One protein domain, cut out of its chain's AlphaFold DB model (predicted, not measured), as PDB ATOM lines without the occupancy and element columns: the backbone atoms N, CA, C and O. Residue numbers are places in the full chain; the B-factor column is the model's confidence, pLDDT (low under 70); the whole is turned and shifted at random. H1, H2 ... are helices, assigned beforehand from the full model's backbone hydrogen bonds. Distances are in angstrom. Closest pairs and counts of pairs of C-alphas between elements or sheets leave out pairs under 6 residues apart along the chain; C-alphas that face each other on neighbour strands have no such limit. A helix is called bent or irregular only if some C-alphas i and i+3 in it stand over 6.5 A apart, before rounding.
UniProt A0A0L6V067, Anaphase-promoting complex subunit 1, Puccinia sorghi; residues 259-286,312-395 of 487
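Overview. This is residues 259 to 286 and 312 to 395 of the 487 residues of the protein "Anaphase-promoting complex subunit 1" of Puccinia sorghi (UniProt A0A0L6V067). Four helices, H1, H2, H4 and H7, stand side by side in a slightly fanned row and run the same way, with H4 near the middle of the domain and H1 at one end of the row. Beyond H7 the chain's H6 makes a hairpin with it, running opposite ways, while the short H3 and H5 lie on the side of H4 away from H1. The printed part has 112 residues with seven named helices, H1 to H7 in order along the chain, and no named strand; the class is all helix. The whole is compact, with a radius of gyration of the C-alphas of 13.0 A and spans of 42 by 31 by 26 A.

Along the chain. H1, residues 260 to 273, begins at C-alpha 260 (29.719, 32.264, -20.035) and is 20.9 A long. It is neither bent nor irregular, but only just: C-alphas 264 and 267 are 6.4 A apart. After the cut, H2, residues 312 to 325, is 20.3 A long and begins at C-alpha 312 (24.836, 20.785, -20.577). H3 holds residues 335 to 340, and H4, residues 348 to 359, is 17.3 A long. H5 holds residues 362 to 365 and H6 residues 368 to 376. H7, residues 380 to 393, is 19.9 A long and ends at C-alpha 393 (5.006, 15.587, -32.589).

Arrangement. H1 touches H2 at a shallow tilt of 13 degrees, the same way; the closest C-alphas, of Ala 271 and Ala 321, are 4.0 A apart. H1 is apart from H4 and H7. H2 touches H4 at a tilt of 36 degrees, only just steep, the same way, closest at the C-alphas of Gly 323 and Gly 356, 3.9 A. H4 and H7, the hubs with three helices touched each, touch at a shallow tilt of 10 degrees, the same way, with the C-alphas of Ile 355 and Gly 389 closest at 3.9 A. H6 and H7 form a helical hairpin at a shallow tilt of 29 degrees, opposite ways; H7 touches H6 with residues 382 to 386 alone, and the closest C-alphas, of Leu 375 and Ser 383, are 5.8 A apart. H5 touches H7, closest at the C-alphas of Arg 364 and Ala 393, 5.7 A. H4 and H5 only just touch, only at the corner, with 3 pairs of C-alphas within 8 A, the closest those of Leu 357 and Leu 363 at 5.7 A. H3 touches no helix; it is close to H5 but not clearly touching, with the C-alphas of Ser 335 and Ser 365 closest at 5.3 A. Every O i to N i+4 pair is within hydrogen-bond range in H2, H3, H6 and H7, against 6 of 10 in H1 and 7 of 8 in H4; H5 is too short for such a pair.

Size, cuts and confidence. The C-alphas of Arg 259 and Val 369 are the two farthest apart, at 41.6 A. Residues 287 to 311 are not printed, and C-alphas 286 and 312 are 14.0 A apart across this cut, which falls in the link from H1 to H2. Of the links that are printed whole, none is long. The mean pLDDT of the printed part is 82.7, and residues 259 to 265 and 281 to 286 are under 70.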
ATOM      1  N   ARG A 259      31.446  36.169 -19.457       49.34
ATOM      2  CA  ARG A 259      30.418  36.036 -20.516       49.34
ATOM      3  C   ARG A 259      29.849  34.629 -20.714       49.34
ATOM      4  O   ARG A 259      28.905  34.484 -21.480       49.34
ATOM      5  N   HIS A 260      30.287  33.622 -19.959       48.62
ATOM      6  CA  HIS A 260      29.719  32.264 -20.035       48.62
ATOM      7  C   HIS A 260      28.191  32.178 -19.800       48.62
ATOM      8  O   HIS A 260      27.569  31.209 -20.209       48.62
ATOM      9  N   HIS A 261      27.554  33.192 -19.192       45.38
ATOM     10  CA  HIS A 261      26.083  33.267 -19.081       45.38
ATOM     11  C   HIS A 261      25.383  33.769 -20.360       45.38
ATOM     12  O   HIS A 261      24.170  33.631 -20.499       45.38
ATOM     13  N   GLN A 262      26.113  34.398 -21.283       49.91
ATOM     14  CA  GLN A 262      25.565  34.905 -22.540       49.91
ATOM     15  C   GLN A 262      25.430  33.778 -23.577       49.91
ATOM     16  O   GLN A 262      24.469  33.775 -24.343       49.91
ATOM     17  N   GLU A 263      26.320  32.781 -23.530       55.00
ATOM     18  CA  GLU A 263      26.360  31.624 -24.440       55.00
ATOM     19  C   GLU A 263      25.099  30.741 -24.357       55.00
ATOM     20  O   GLU A 263      24.636  30.238 -25.383       55.00
ATOM     21  N   GLU A 264      24.466  30.636 -23.179       57.50
ATOM     22  CA  GLU A 264      23.208  29.889 -22.999       57.50
ATOM     23  C   GLU A 264      22.073  30.432 -23.884       57.50
ATOM     24  O   GLU A 264      21.314  29.658 -24.468       57.50
ATOM     25  N   ASN A 265      21.991  31.755 -24.057       65.44
ATOM     26  CA  ASN A 265      20.908  32.401 -24.804       65.44
ATOM     27  C   ASN A 265      21.176  32.503 -26.312       65.44
ATOM     28  O   ASN A 265      20.233  32.670 -27.093       65.44
ATOM     29  N   ILE A 266      22.440  32.400 -26.738       75.56
ATOM     30  CA  ILE A 266      22.823  32.534 -28.151       75.56
ATOM     31  C   ILE A 266      22.230  31.391 -28.978       75.56
ATOM     32  O   ILE A 266      21.669  31.630 -30.044       75.56
ATOM     33  N   SER A 267      22.280  30.162 -28.460       77.62
ATOM     34  CA  SER A 267      21.728  28.982 -29.138       77.62
ATOM     35  C   SER A 267      20.214  29.086 -29.386       77.62
ATOM     36  O   SER A 267      19.741  28.760 -30.474       77.62
ATOM     37  N   PHE A 268      19.449  29.623 -28.427       82.00
ATOM     38  CA  PHE A 268      18.015  29.879 -28.593       82.00
ATOM     39  C   PHE A 268      17.740  30.988 -29.620       82.00
ATOM     40  O   PHE A 268      16.898  30.821 -30.500       82.00
ATOM     41  N   GLY A 269      18.476  32.103 -29.547       82.94
ATOM     42  CA  GLY A 269      18.382  33.171 -30.545       82.94
ATOM     43  C   GLY A 269      18.694  32.668 -31.958       82.94
ATOM     44  O   GLY A 269      17.967  32.984 -32.899       82.94
ATOM     45  N   GLY A 270      19.720  31.821 -32.088       80.44
ATOM     46  CA  GLY A 270      20.081  31.136 -33.327       80.44
ATOM     47  C   GLY A 270      18.960  30.240 -33.853       80.44
ATOM     48  O   GLY A 270      18.649  30.309 -35.037       80.44
ATOM     49  N   ALA A 271      18.292  29.477 -32.980       83.81
ATOM     50  CA  ALA A 271      17.144  28.647 -33.353       83.81
ATOM     51  C   ALA A 271      15.996  29.463 -33.966       83.81
ATOM     52  O   ALA A 271      15.401  29.053 -34.957       83.81
ATOM     53  N   CYS A 272      15.681  30.623 -33.379       86.88
ATOM     54  CA  CYS A 272      14.646  31.512 -33.905       86.88
ATOM     55  C   CYS A 272      15.067  32.180 -35.219       86.88
ATOM     56  O   CYS A 272      14.229  32.387 -36.094       86.88
ATOM     57  N   PHE A 273      16.344  32.539 -35.343       85.50
ATOM     58  CA  PHE A 273      16.880  33.224 -36.515       85.50
ATOM     59  C   PHE A 273      16.996  32.298 -37.736       85.50
ATOM     60  O   PHE A 273      16.612  32.692 -38.833       85.50
ATOM     61  N   TRP A 274      17.452  31.060 -37.533       84.75
ATOM     62  CA  TRP A 274      17.636  30.040 -38.574       84.75
ATOM     63  C   TRP A 274      16.466  29.051 -38.676       84.75
ATOM     64  O   TRP A 274      16.618  27.951 -39.197       84.75
ATOM     65  N   PHE A 275      15.286  29.400 -38.160       89.12
ATOM     66  CA  PHE A 275      14.125  28.508 -38.185       89.12
ATOM     67  C   PHE A 275      13.728  28.146 -39.626       89.12
ATOM     68  O   PHE A 275      13.415  29.031 -40.425       89.12
ATOM     69  N   LYS A 276      13.686  26.843 -39.941       87.50
ATOM     70  CA  LYS A 276      13.333  26.290 -41.264       87.50
ATOM     71  C   LYS A 276      14.133  26.842 -42.453       87.50
ATOM     72  O   LYS A 276      13.591  26.964 -43.554       87.50
ATOM     73  N   THR A 277      15.411  27.150 -42.264       83.50
ATOM     74  CA  THR A 277      16.284  27.640 -43.344       83.50
ATOM     75  C   THR A 277      17.133  26.557 -44.009       83.50
ATOM     76  O   THR A 277      17.580  26.758 -45.132       83.50
ATOM     77  N   ASP A 278      17.381  25.425 -43.346       79.69
ATOM     78  CA  ASP A 278      18.293  24.381 -43.820       79.69
ATOM     79  C   ASP A 278      17.538  23.225 -44.492       79.69
ATOM     80  O   ASP A 278      16.729  22.538 -43.869       79.69
ATOM     81  N   SER A 279      17.796  22.987 -45.775       77.12
ATOM     82  CA  SER A 279      17.222  21.863 -46.525       77.12
ATOM     83  C   SER A 279      17.992  20.547 -46.350       77.12
ATOM     84  O   SER A 279      17.555  19.515 -46.861       77.12
ATOM     85  N   ASN A 280      19.140  20.551 -45.668       73.31
ATOM     86  CA  ASN A 280      19.959  19.357 -45.497       73.31
ATOM     87  C   ASN A 280      19.359  18.407 -44.455       73.31
ATOM     88  O   ASN A 280      19.349  18.676 -43.260       73.31
ATOM     89  N   VAL A 281      18.917  17.234 -44.911       64.69
ATOM     90  CA  VAL A 281      18.332  16.180 -44.060       64.69
ATOM     91  C   VAL A 281      19.359  15.594 -43.073       64.69
ATOM     92  O   VAL A 281      19.008  15.184 -41.969       64.69
ATOM     93  N   ALA A 282      20.639  15.559 -43.460       60.59
ATOM     94  CA  ALA A 282      21.734  14.979 -42.681       60.59
ATOM     95  C   ALA A 282      22.407  16.019 -41.767       60.59
ATOM     96  O   ALA A 282      23.616  16.241 -41.846       60.59
ATOM     97  N   ALA A 283      21.623  16.683 -40.918       60.59
ATOM     98  CA  ALA A 283      22.151  17.702 -40.023       60.59
ATOM     99  C   ALA A 283      22.994  17.064 -38.902       60.59
ATOM    100  O   ALA A 283      22.477  16.415 -37.991       60.59
ATOM    101  N   SER A 284      24.314  17.258 -38.969       65.69
ATOM    102  CA  SER A 284      25.203  17.072 -37.819       65.69
ATOM    103  C   SER A 284      24.960  18.215 -36.837       65.69
ATOM    104  O   SER A 284      24.978  19.383 -37.231       65.69
ATOM    105  N   VAL A 285      24.726  17.900 -35.562       67.00
ATOM    106  CA  VAL A 285      24.533  18.935 -34.543       67.00
ATOM    107  C   VAL A 285      25.878  19.618 -34.265       67.00
ATOM    108  O   VAL A 285      26.810  18.951 -33.806       67.00
ATOM    109  N   PRO A 286      26.007  20.934 -34.503       64.62
ATOM    110  CA  PRO A 286      27.256  21.648 -34.334       64.62
ATOM    111  C   PRO A 286      27.699  21.657 -32.877       64.62
ATOM    112  O   PRO A 286      26.903  21.778 -31.940       64.62
ATOM    113  N   ALA A 312      25.762  21.837 -20.149       81.75
ATOM    114  CA  ALA A 312      24.836  20.785 -20.577       81.75
ATOM    115  C   ALA A 312      23.581  21.351 -21.270       81.75
ATOM    116  O   ALA A 312      23.232  20.901 -22.362       81.75
ATOM    117  N   TRP A 313      22.963  22.390 -20.696       84.62
ATOM    118  CA  TRP A 313      21.790  23.054 -21.275       84.62
ATOM    119  C   TRP A 313      22.111  23.868 -22.531       84.62
ATOM    120  O   TRP A 313      21.348  23.816 -23.488       84.62
ATOM    121  N   SER A 314      23.263  24.544 -22.586       83.44
ATOM    122  CA  SER A 314      23.705  25.237 -23.810       83.44
ATOM    123  C   SER A 314      23.831  24.259 -24.981       83.44
ATOM    124  O   SER A 314      23.292  24.490 -26.061       83.44
ATOM    125  N   ARG A 315      24.490  23.113 -24.751       84.38
ATOM    126  CA  ARG A 315      24.619  22.036 -25.746       84.38
ATOM    127  C   ARG A 315      23.269  21.471 -26.160       84.38
ATOM    128  O   ARG A 315      23.040  21.238 -27.343       84.38
ATOM    129  N   PHE A 316      22.383  21.273 -25.192       89.00
ATOM    130  CA  PHE A 316      21.022  20.837 -25.449       89.00
ATOM    131  C   PHE A 316      20.287  21.820 -26.370       89.00
ATOM    132  O   PHE A 316      19.783  21.421 -27.414       89.00
ATOM    133  N   HIS A 317      20.296  23.119 -26.062       87.88
ATOM    134  CA  HIS A 317      19.651  24.141 -26.886       87.88
ATOM    135  C   HIS A 317      20.266  24.284 -28.284       87.88
ATOM    136  O   HIS A 317      19.520  24.478 -29.240       87.88
ATOM    137  N   ALA A 318      21.582  24.103 -28.436       85.62
ATOM    138  CA  ALA A 318      22.216  24.039 -29.755       85.62
ATOM    139  C   ALA A 318      21.665  22.876 -30.600       85.62
ATOM    140  O   ALA A 318      21.391  23.052 -31.784       85.62
ATOM    141  N   GLY A 319      21.413  21.718 -29.984       88.19
ATOM    142  CA  GLY A 319      20.715  20.611 -30.640       88.19
ATOM    143  C   GLY A 319      19.287  20.946 -31.047       88.19
ATOM    144  O   GLY A 319      18.889  20.657 -32.176       88.19
ATOM    145  N   VAL A 320      18.528  21.602 -30.162       91.38
ATOM    146  CA  VAL A 320      17.168  22.069 -30.482       91.38
ATOM    147  C   VAL A 320      17.197  23.009 -31.690       91.38
ATOM    148  O   VAL A 320      16.379  22.854 -32.592       91.38
ATOM    149  N   ALA A 321      18.156  23.940 -31.731       88.38
ATOM    150  CA  ALA A 321      18.330  24.885 -32.828       88.38
ATOM    151  C   ALA A 321      18.548  24.178 -34.171       88.38
ATOM    152  O   ALA A 321      17.853  24.486 -35.134       88.38
ATOM    153  N   THR A 322      19.431  23.179 -34.211       86.62
ATOM    154  CA  THR A 322      19.675  22.370 -35.416       86.62
ATOM    155  C   THR A 322      18.452  21.570 -35.847       86.62
ATOM    156  O   THR A 322      18.169  21.453 -37.032       86.62
ATOM    157  N   GLY A 323      17.681  21.025 -34.902       88.50
ATOM    158  CA  GLY A 323      16.445  20.327 -35.251       88.50
ATOM    159  C   GLY A 323      15.380  21.271 -35.821       88.50
ATOM    160  O   GLY A 323      14.646  20.883 -36.725       88.50
ATOM    161  N   LEU A 324      15.315  22.511 -35.320       90.44
ATOM    162  CA  LEU A 324      14.385  23.552 -35.766       90.44
ATOM    163  C   LEU A 324      14.791  24.222 -37.087       90.44
ATOM    164  O   LEU A 324      13.916  24.730 -37.794       90.44
ATOM    165  N   SER A 325      16.079  24.222 -37.437       87.62
ATOM    166  CA  SER A 325      16.550  24.800 -38.698       87.62
ATOM    167  C   SER A 325      16.147  23.984 -39.921       87.62
ATOM    168  O   SER A 325      16.071  24.541 -41.011       87.62
ATOM    169  N   LEU A 326      15.807  22.704 -39.747       87.69
ATOM    170  CA  LEU A 326      15.353  21.827 -40.826       87.69
ATOM    171  C   LEU A 326      14.085  22.362 -41.513       87.69
ATOM    172  O   LEU A 326      13.025  22.495 -40.902       87.69
ATOM    173  N   SER A 327      14.193  22.625 -42.813       87.12
ATOM    174  CA  SER A 327      13.118  23.078 -43.705       87.12
ATOM    175  C   SER A 327      12.353  21.916 -44.357       87.12
ATOM    176  O   SER A 327      11.277  22.109 -44.920       87.12
ATOM    177  N   VAL A 328      12.892  20.697 -44.253       85.56
ATOM    178  CA  VAL A 328      12.363  19.469 -44.868       85.56
ATOM    179  C   VAL A 328      10.918  19.208 -44.432       85.56
ATOM    180  O   VAL A 328      10.581  19.297 -43.244       85.56
ATOM    181  N   GLU A 329      10.045  18.862 -45.380       85.38
ATOM    182  CA  GLU A 329       8.661  18.501 -45.067       85.38
ATOM    183  C   GLU A 329       8.612  17.209 -44.227       85.38
ATOM    184  O   GLU A 329       9.373  16.275 -44.488       85.38
ATOM    185  N   PRO A 330       7.695  17.082 -43.247       83.19
ATOM    186  CA  PRO A 330       7.601  15.874 -42.421       83.19
ATOM    187  C   PRO A 330       7.350  14.573 -43.192       83.19
ATOM    188  O   PRO A 330       7.651  13.500 -42.681       83.19
ATOM    189  N   GLU A 331       6.799  14.657 -44.405       82.38
ATOM    190  CA  GLU A 331       6.537  13.508 -45.282       82.38
ATOM    191  C   GLU A 331       7.812  12.917 -45.895       82.38
ATOM    192  O   GLU A 331       7.866  11.723 -46.179       82.38
ATOM    193  N   GLU A 332       8.836  13.746 -46.098       82.94
ATOM    194  CA  GLU A 332      10.105  13.351 -46.717       82.94
ATOM    195  C   GLU A 332      11.123  12.860 -45.673       82.94
ATOM    196  O   GLU A 332      12.165  12.302 -46.021       82.94
ATOM    197  N   PHE A 333      10.814  13.033 -44.384       84.62
ATOM    198  CA  PHE A 333      11.686  12.677 -43.272       84.62
ATOM    199  C   PHE A 333      11.420  11.252 -42.753       84.62
ATOM    200  O   PHE A 333      10.416  10.973 -42.089       84.62
ATOM    201  N   ASP A 334      12.363  10.341 -43.003       84.56
ATOM    202  CA  ASP A 334      12.267   8.942 -42.572       84.56
ATOM    203  C   ASP A 334      12.967   8.658 -41.227       84.56
ATOM    204  O   ASP A 334      13.989   9.243 -40.864       84.56
ATOM    205  N   SER A 335      12.447   7.657 -40.517       83.94
ATOM    206  CA  SER A 335      12.961   7.113 -39.254       83.94
ATOM    207  C   SER A 335      14.418   6.634 -39.312       83.94
ATOM    208  O   SER A 335      15.094   6.586 -38.278       83.94
ATOM    209  N   SER A 336      14.922   6.292 -40.501       84.94
ATOM    210  CA  SER A 336      16.323   5.925 -40.728       84.94
ATOM    211  C   SER A 336      17.291   7.076 -40.442       84.94
ATOM    212  O   SER A 336      18.370   6.827 -39.906       84.94
ATOM    213  N   GLN A 337      16.887   8.326 -40.693       82.75
ATOM    214  CA  GLN A 337      17.703   9.520 -40.435       82.75
ATOM    215  C   GLN A 337      17.932   9.729 -38.933       82.75
ATOM    216  O   GLN A 337      19.036  10.046 -38.499       82.75
ATOM    217  N   ILE A 338      16.916   9.437 -38.115       84.38
ATOM    218  CA  ILE A 338      17.019   9.467 -36.647       84.38
ATOM    219  C   ILE A 338      17.994   8.390 -36.154       84.38
ATOM    220  O   ILE A 338      18.732   8.603 -35.195       84.38
ATOM    221  N   SER A 339      17.986   7.217 -36.793       83.44
ATOM    222  CA  SER A 339      18.912   6.131 -36.470       83.44
ATOM    223  C   SER A 339      20.344   6.426 -36.892       83.44
ATOM    224  O   SER A 339      21.256   6.029 -36.174       83.44
ATOM    225  N   LEU A 340      20.538   7.105 -38.024       82.88
ATOM    226  CA  LEU A 340      21.855   7.508 -38.510       82.88
ATOM    227  C   LEU A 340      22.481   8.586 -37.616       82.88
ATOM    228  O   LEU A 340      23.678   8.545 -37.365       82.88
ATOM    229  N   ALA A 341      21.661   9.506 -37.108       81.25
ATOM    230  CA  ALA A 341      22.091  10.560 -36.194       81.25
ATOM    231  C   ALA A 341      22.275  10.088 -34.738       81.25
ATOM    232  O   ALA A 341      22.703  10.875 -33.899       81.25
ATOM    233  N   HIS A 342      21.935   8.837 -34.402       83.81
ATOM    234  CA  HIS A 342      22.066   8.329 -33.036       83.81
ATOM    235  C   HIS A 342      23.553   8.254 -32.630       83.81
ATOM    236  O   HIS A 342      24.295   7.477 -33.233       83.81
ATOM    237  N   PRO A 343      23.996   8.977 -31.585       83.50
ATOM    238  CA  PRO A 343      25.395   8.977 -31.167       83.50
ATOM    239  C   PRO A 343      25.782   7.655 -30.482       83.50
ATOM    240  O   PRO A 343      24.930   6.971 -29.914       83.50
ATOM    241  N   GLU A 344      27.061   7.278 -30.529       81.44
ATOM    242  CA  GLU A 344      27.554   6.065 -29.850       81.44
ATOM    243  C   GLU A 344      27.474   6.192 -28.319       81.44
ATOM    244  O   GLU A 344      27.107   5.238 -27.631       81.44
ATOM    245  N   GLU A 345      27.739   7.393 -27.800       84.06
ATOM    246  CA  GLU A 345      27.593   7.762 -26.390       84.06
ATOM    247  C   GLU A 345      26.436   8.758 -26.202       84.06
ATOM    248  O   GLU A 345      26.168   9.574 -27.089       84.06
ATOM    249  N   PRO A 346      25.716   8.720 -25.064       82.31
ATOM    250  CA  PRO A 346      24.618   9.644 -24.819       82.31
ATOM    251  C   PRO A 346      25.126  11.090 -24.741       82.31
ATOM    252  O   PRO A 346      25.935  11.436 -23.886       82.31
ATOM    253  N   ASP A 347      24.605  11.941 -25.625       86.81
ATOM    254  CA  ASP A 347      25.003  13.342 -25.748       86.81
ATOM    255  C   ASP A 347      23.811  14.285 -25.509       86.81
ATOM    256  O   ASP A 347      22.703  14.077 -26.014       86.81
ATOM    257  N   ASN A 348      24.051  15.364 -24.760       89.25
ATOM    258  CA  ASN A 348      23.077  16.423 -24.492       89.25
ATOM    259  C   ASN A 348      22.614  17.118 -25.778       89.25
ATOM    260  O   ASN A 348      21.447  17.494 -25.884       89.25
ATOM    261  N   ARG A 349      23.502  17.259 -26.771       88.00
ATOM    262  CA  ARG A 349      23.164  17.848 -28.078       88.00
ATOM    263  C   ARG A 349      22.106  17.032 -28.806       88.00
ATOM    264  O   ARG A 349      21.101  17.571 -29.259       88.00
ATOM    265  N   HIS A 350      22.303  15.718 -28.862       90.00
ATOM    266  CA  HIS A 350      21.361  14.816 -29.518       90.00
ATOM    267  C   HIS A 350      19.993  14.819 -28.834       90.00
ATOM    268  O   HIS A 350      18.954  14.832 -29.488       90.00
ATOM    269  N   ALA A 351      19.981  14.885 -27.503       91.31
ATOM    270  CA  ALA A 351      18.745  15.001 -26.747       91.31
ATOM    271  C   ALA A 351      17.932  16.260 -27.113       91.31
ATOM    272  O   ALA A 351      16.712  16.182 -27.270       91.31
ATOM    273  N   GLY A 352      18.599  17.400 -27.308       91.94
ATOM    274  CA  GLY A 352      17.957  18.622 -27.789       91.94
ATOM    275  C   GLY A 352      17.486  18.521 -29.240       91.94
ATOM    276  O   GLY A 352      16.375  18.943 -29.562       91.94
ATOM    277  N   TYR A 353      18.283  17.889 -30.102       90.94
ATOM    278  CA  TYR A 353      17.922  17.630 -31.499       90.94
ATOM    279  C   TYR A 353      16.607  16.851 -31.631       90.94
ATOM    280  O   TYR A 353      15.756  17.218 -32.442       90.94
ATOM    281  N   LEU A 354      16.368  15.864 -30.759       91.69
ATOM    282  CA  LEU A 354      15.090  15.147 -30.700       91.69
ATOM    283  C   LEU A 354      13.900  16.082 -30.408       91.69
ATOM    284  O   LEU A 354      12.852  15.933 -31.035       91.69
ATOM    285  N   ILE A 355      14.037  17.081 -29.526       93.19
ATOM    286  CA  ILE A 355      12.967  18.077 -29.323       93.19
ATOM    287  C   ILE A 355      12.734  18.891 -30.591       93.19
ATOM    288  O   ILE A 355      11.580  19.068 -30.980       93.19
ATOM    289  N   GLY A 356      13.800  19.371 -31.236       91.81
ATOM    290  CA  GLY A 356      13.696  20.148 -32.473       91.81
ATOM    291  C   GLY A 356      12.961  19.376 -33.574       91.81
ATOM    292  O   GLY A 356      12.000  19.891 -34.144       91.81
ATOM    293  N   LEU A 357      13.309  18.098 -33.778       91.19
ATOM    294  CA  LEU A 357      12.584  17.192 -34.678       91.19
ATOM    295  C   LEU A 357      11.115  17.008 -34.268       91.19
ATOM    296  O   LEU A 357      10.228  16.938 -35.117       91.19
ATOM    297  N   GLY A 358      10.837  16.927 -32.968       91.44
ATOM    298  CA  GLY A 358       9.483  16.827 -32.430       91.44
ATOM    299  C   GLY A 358       8.618  18.046 -32.737       91.44
ATOM    300  O   GLY A 358       7.495  17.907 -33.224       91.44
ATOM    301  N   LEU A 359       9.158  19.243 -32.506       91.94
ATOM    302  CA  LEU A 359       8.505  20.520 -32.809       91.94
ATOM    303  C   LEU A 359       8.274  20.697 -34.317       91.94
ATOM    304  O   LEU A 359       7.212  21.171 -34.719       91.94
ATOM    305  N   ASN A 360       9.210  20.222 -35.144       90.69
ATOM    306  CA  ASN A 360       9.067  20.154 -36.599       90.69
ATOM    307  C   ASN A 360       8.186  18.990 -37.096       90.69
ATOM    308  O   ASN A 360       7.995  18.846 -38.300       90.69
ATOM    309  N   GLN A 361       7.582  18.201 -36.194       89.38
ATOM    310  CA  GLN A 361       6.703  17.056 -36.493       89.38
ATOM    311  C   GLN A 361       7.396  15.861 -37.172       89.38
ATOM    312  O   GLN A 361       6.736  14.898 -37.564       89.38
ATOM    313  N   HIS A 362       8.723  15.871 -37.263       88.56
ATOM    314  CA  HIS A 362       9.534  14.810 -37.862       88.56
ATOM    315  C   HIS A 362       9.602  13.551 -36.989       88.56
ATOM    316  O   HIS A 362       9.724  12.446 -37.507       88.56
ATOM    317  N   LEU A 363       9.421  13.672 -35.667       87.50
ATOM    318  CA  LEU A 363       9.366  12.509 -34.766       87.50
ATOM    319  C   LEU A 363       8.104  11.641 -34.917       87.50
ATOM    320  O   LEU A 363       8.003  10.613 -34.253       87.50
ATOM    321  N   ARG A 364       7.150  11.982 -35.791       84.56
ATOM    322  CA  ARG A 364       5.980  11.120 -36.049       84.56
ATOM    323  C   ARG A 364       6.354   9.777 -36.679       84.56
ATOM    324  O   ARG A 364       5.633   8.801 -36.483       84.56
ATOM    325  N   SER A 365       7.461   9.724 -37.423       82.81
ATOM    326  CA  SER A 365       7.937   8.515 -38.104       82.81
ATOM    327  C   SER A 365       8.764   7.591 -37.202       82.81
ATOM    328  O   SER A 365       9.064   6.466 -37.603       82.81
ATOM    329  N   ILE A 366       9.108   8.007 -35.974       84.81
ATOM    330  CA  ILE A 366       9.969   7.220 -35.081       84.81
ATOM    331  C   ILE A 366       9.326   5.882 -34.684       84.81
ATOM    332  O   ILE A 366       8.142   5.786 -34.351       84.81
ATOM    333  N   ASN A 367      10.130   4.819 -34.672       83.56
ATOM    334  CA  ASN A 367       9.684   3.492 -34.260       83.56
ATOM    335  C   ASN A 367       9.755   3.330 -32.729       83.56
ATOM    336  O   ASN A 367      10.700   3.777 -32.079       83.56
ATOM    337  N   ARG A 368       8.814   2.576 -32.147       81.56
ATOM    338  CA  ARG A 368       8.792   2.184 -30.724       81.56
ATOM    339  C   ARG A 368      10.109   1.572 -30.241       81.56
ATOM    340  O   ARG A 368      10.527   1.842 -29.122       81.56
ATOM    341  N   VAL A 369      10.778   0.777 -31.079       84.50
ATOM    342  CA  VAL A 369      12.078   0.169 -30.729       84.50
ATOM    343  C   VAL A 369      13.168   1.235 -30.569       84.50
ATOM    344  O   VAL A 369      13.995   1.133 -29.668       84.50
ATOM    345  N   GLN A 370      13.155   2.273 -31.411       84.50
ATOM    346  CA  GLN A 370      14.090   3.396 -31.305       84.50
ATOM    347  C   GLN A 370      13.796   4.224 -30.048       84.50
ATOM    348  O   GLN A 370      14.721   4.556 -29.315       84.50
ATOM    349  N   VAL A 371      12.517   4.489 -29.752       85.81
ATOM    350  CA  VAL A 371      12.102   5.183 -28.519       85.81
ATOM    351  C   VAL A 371      12.591   4.432 -27.277       85.81
ATOM    352  O   VAL A 371      13.197   5.040 -26.398       85.81
ATOM    353  N   PHE A 372      12.392   3.110 -27.221       82.50
ATOM    354  CA  PHE A 372      12.865   2.292 -26.103       82.50
ATOM    355  C   PHE A 372      14.387   2.364 -25.943       82.50
ATOM    356  O   PHE A 372      14.868   2.561 -24.831       82.50
ATOM    357  N   ARG A 373      15.141   2.286 -27.050       85.06
ATOM    358  CA  ARG A 373      16.606   2.405 -27.028       85.06
ATOM    359  C   ARG A 373      17.058   3.728 -26.416       85.06
ATOM    360  O   ARG A 373      17.973   3.724 -25.604       85.06
ATOM    361  N   TYR A 374      16.403   4.841 -26.753       85.25
ATOM    362  CA  TYR A 374      16.733   6.136 -26.158       85.25
ATOM    363  C   TYR A 374      16.423   6.193 -24.657       85.25
ATOM    364  O   TYR A 374      17.241   6.697 -23.889       85.25
ATOM    365  N   LEU A 375      15.281   5.653 -24.221       84.12
ATOM    366  CA  LEU A 375      14.880   5.656 -22.807       84.12
ATOM    367  C   LEU A 375      15.701   4.687 -21.936       84.12
ATOM    368  O   LEU A 375      15.832   4.905 -20.734       84.12
ATOM    369  N   GLU A 376      16.290   3.642 -22.522       81.50
ATOM    370  CA  GLU A 376      17.148   2.686 -21.809       81.50
ATOM    371  C   GLU A 376      18.490   3.302 -21.368       81.50
ATOM    372  O   GLU A 376      19.067   2.868 -20.370       81.50
ATOM    373  N   THR A 377      18.964   4.359 -22.043       75.38
ATOM    374  CA  THR A 377      20.299   4.955 -21.821       75.38
ATOM    375  C   THR A 377      20.512   5.620 -20.453       75.38
ATOM    376  O   THR A 377      21.625   6.050 -20.164       75.38
ATOM    377  N   LYS A 378      19.488   5.708 -19.587       77.62
ATOM    378  CA  LYS A 378      19.514   6.385 -18.265       77.62
ATOM    379  C   LYS A 378      20.029   7.834 -18.286       77.62
ATOM    380  O   LYS A 378      20.289   8.406 -17.232       77.62
ATOM    381  N   HIS A 379      20.155   8.438 -19.463       85.69
ATOM    382  CA  HIS A 379      20.585   9.814 -19.627       85.69
ATOM    383  C   HIS A 379      19.383  10.754 -19.481       85.69
ATOM    384  O   HIS A 379      18.386  10.643 -20.207       85.69
ATOM    385  N   GLU A 380      19.457  11.675 -18.521       86.62
ATOM    386  CA  GLU A 380      18.320  12.512 -18.124       86.62
ATOM    387  C   GLU A 380      17.873  13.448 -19.248       86.62
ATOM    388  O   GLU A 380      16.683  13.494 -19.569       86.62
ATOM    389  N   MET A 381      18.817  14.124 -19.917       88.75
ATOM    390  CA  MET A 381      18.497  15.019 -21.035       88.75
ATOM    391  C   MET A 381      17.846  14.258 -22.185       88.75
ATOM    392  O   MET A 381      16.866  14.740 -22.744       88.75
ATOM    393  N   THR A 382      18.324  13.051 -22.508       89.88
ATOM    394  CA  THR A 382      17.706  12.206 -23.548       89.88
ATOM    395  C   THR A 382      16.271  11.854 -23.181       89.88
ATOM    396  O   THR A 382      15.388  11.927 -24.032       89.88
ATOM    397  N   SER A 383      16.009  11.541 -21.910       89.06
ATOM    398  CA  SER A 383      14.652  11.268 -21.430       89.06
ATOM    399  C   SER A 383      13.739  12.489 -21.593       89.06
ATOM    400  O   SER A 383      12.636  12.360 -22.120       89.06
ATOM    401  N   ILE A 384      14.211  13.683 -21.213       90.25
ATOM    402  CA  ILE A 384      13.490  14.952 -21.414       90.25
ATOM    403  C   ILE A 384      13.236  15.194 -22.908       90.25
ATOM    404  O   ILE A 384      12.113  15.507 -23.305       90.25
ATOM    405  N   GLY A 385      14.269  15.002 -23.732       91.25
ATOM    406  CA  GLY A 385      14.239  15.234 -25.168       91.25
ATOM    407  C   GLY A 385      13.241  14.344 -25.901       91.25
ATOM    408  O   GLY A 385      12.432  14.830 -26.688       91.25
ATOM    409  N   VAL A 386      13.237  13.049 -25.582       89.31
ATOM    410  CA  VAL A 386      12.287  12.079 -26.138       89.31
ATOM    411  C   VAL A 386      10.864  12.369 -25.671       89.31
ATOM    412  O   VAL A 386       9.962  12.386 -26.502       89.31
ATOM    413  N   LEU A 387      10.645  12.612 -24.372       88.62
ATOM    414  CA  LEU A 387       9.301  12.853 -23.831       88.62
ATOM    415  C   LEU A 387       8.668  14.112 -24.435       88.62
ATOM    416  O   LEU A 387       7.558  14.052 -24.962       88.62
ATOM    417  N   ILE A 388       9.376  15.243 -24.396       91.12
ATOM    418  CA  ILE A 388       8.861  16.507 -24.935       91.12
ATOM    419  C   ILE A 388       8.789  16.447 -26.460       91.12
ATOM    420  O   ILE A 388       7.779  16.861 -27.029       91.12
ATOM    421  N   GLY A 389       9.819  15.927 -27.131       91.81
ATOM    422  CA  GLY A 389       9.868  15.844 -28.589       91.81
ATOM    423  C   GLY A 389       8.749  14.973 -29.156       91.81
ATOM    424  O   GLY A 389       8.030  15.401 -30.059       91.81
ATOM    425  N   LEU A 390       8.536  13.780 -28.592       89.38
ATOM    426  CA  LEU A 390       7.473  12.885 -29.042       89.38
ATOM    427  C   LEU A 390       6.093  13.498 -28.779       89.38
ATOM    428  O   LEU A 390       5.276  13.556 -29.693       89.38
ATOM    429  N   SER A 391       5.839  14.037 -27.584       89.50
ATOM    430  CA  SER A 391       4.568  14.717 -27.307       89.50
ATOM    431  C   SER A 391       4.329  15.923 -28.211       89.50
ATOM    432  O   SER A 391       3.203  16.127 -28.658       89.50
ATOM    433  N   SER A 392       5.377  16.687 -28.534       91.69
ATOM    434  CA  SER A 392       5.315  17.815 -29.474       91.69
ATOM    435  C   SER A 392       4.922  17.366 -30.888       91.69
ATOM    436  O   SER A 392       4.154  18.046 -31.572       91.69
ATOM    437  N   ALA A 393       5.374  16.183 -31.307       89.88
ATOM    438  CA  ALA A 393       5.006  15.587 -32.589       89.88
ATOM    439  C   ALA A 393       3.553  15.075 -32.636       89.88
ATOM    440  O   ALA A 393       2.992  14.886 -33.712       89.88
ATOM    441  N   PHE A 394       2.915  14.857 -31.485       86.56
ATOM    442  CA  PHE A 394       1.536  14.361 -31.379       86.56
ATOM    443  C   PHE A 394       0.597  15.363 -30.685       86.56
ATOM    444  O   PHE A 394      -0.442  14.972 -30.147       86.56
ATOM    445  N   VAL A 395       0.934  16.657 -30.718       89.62
ATOM    446  CA  VAL A 395       0.193  17.722 -30.020       89.62
ATOM    447  C   VAL A 395      -1.302  17.677 -30.327       89.62
ATOM    448  O   VAL A 395      -1.710  17.671 -31.489       89.62
TER     449      VAL A 395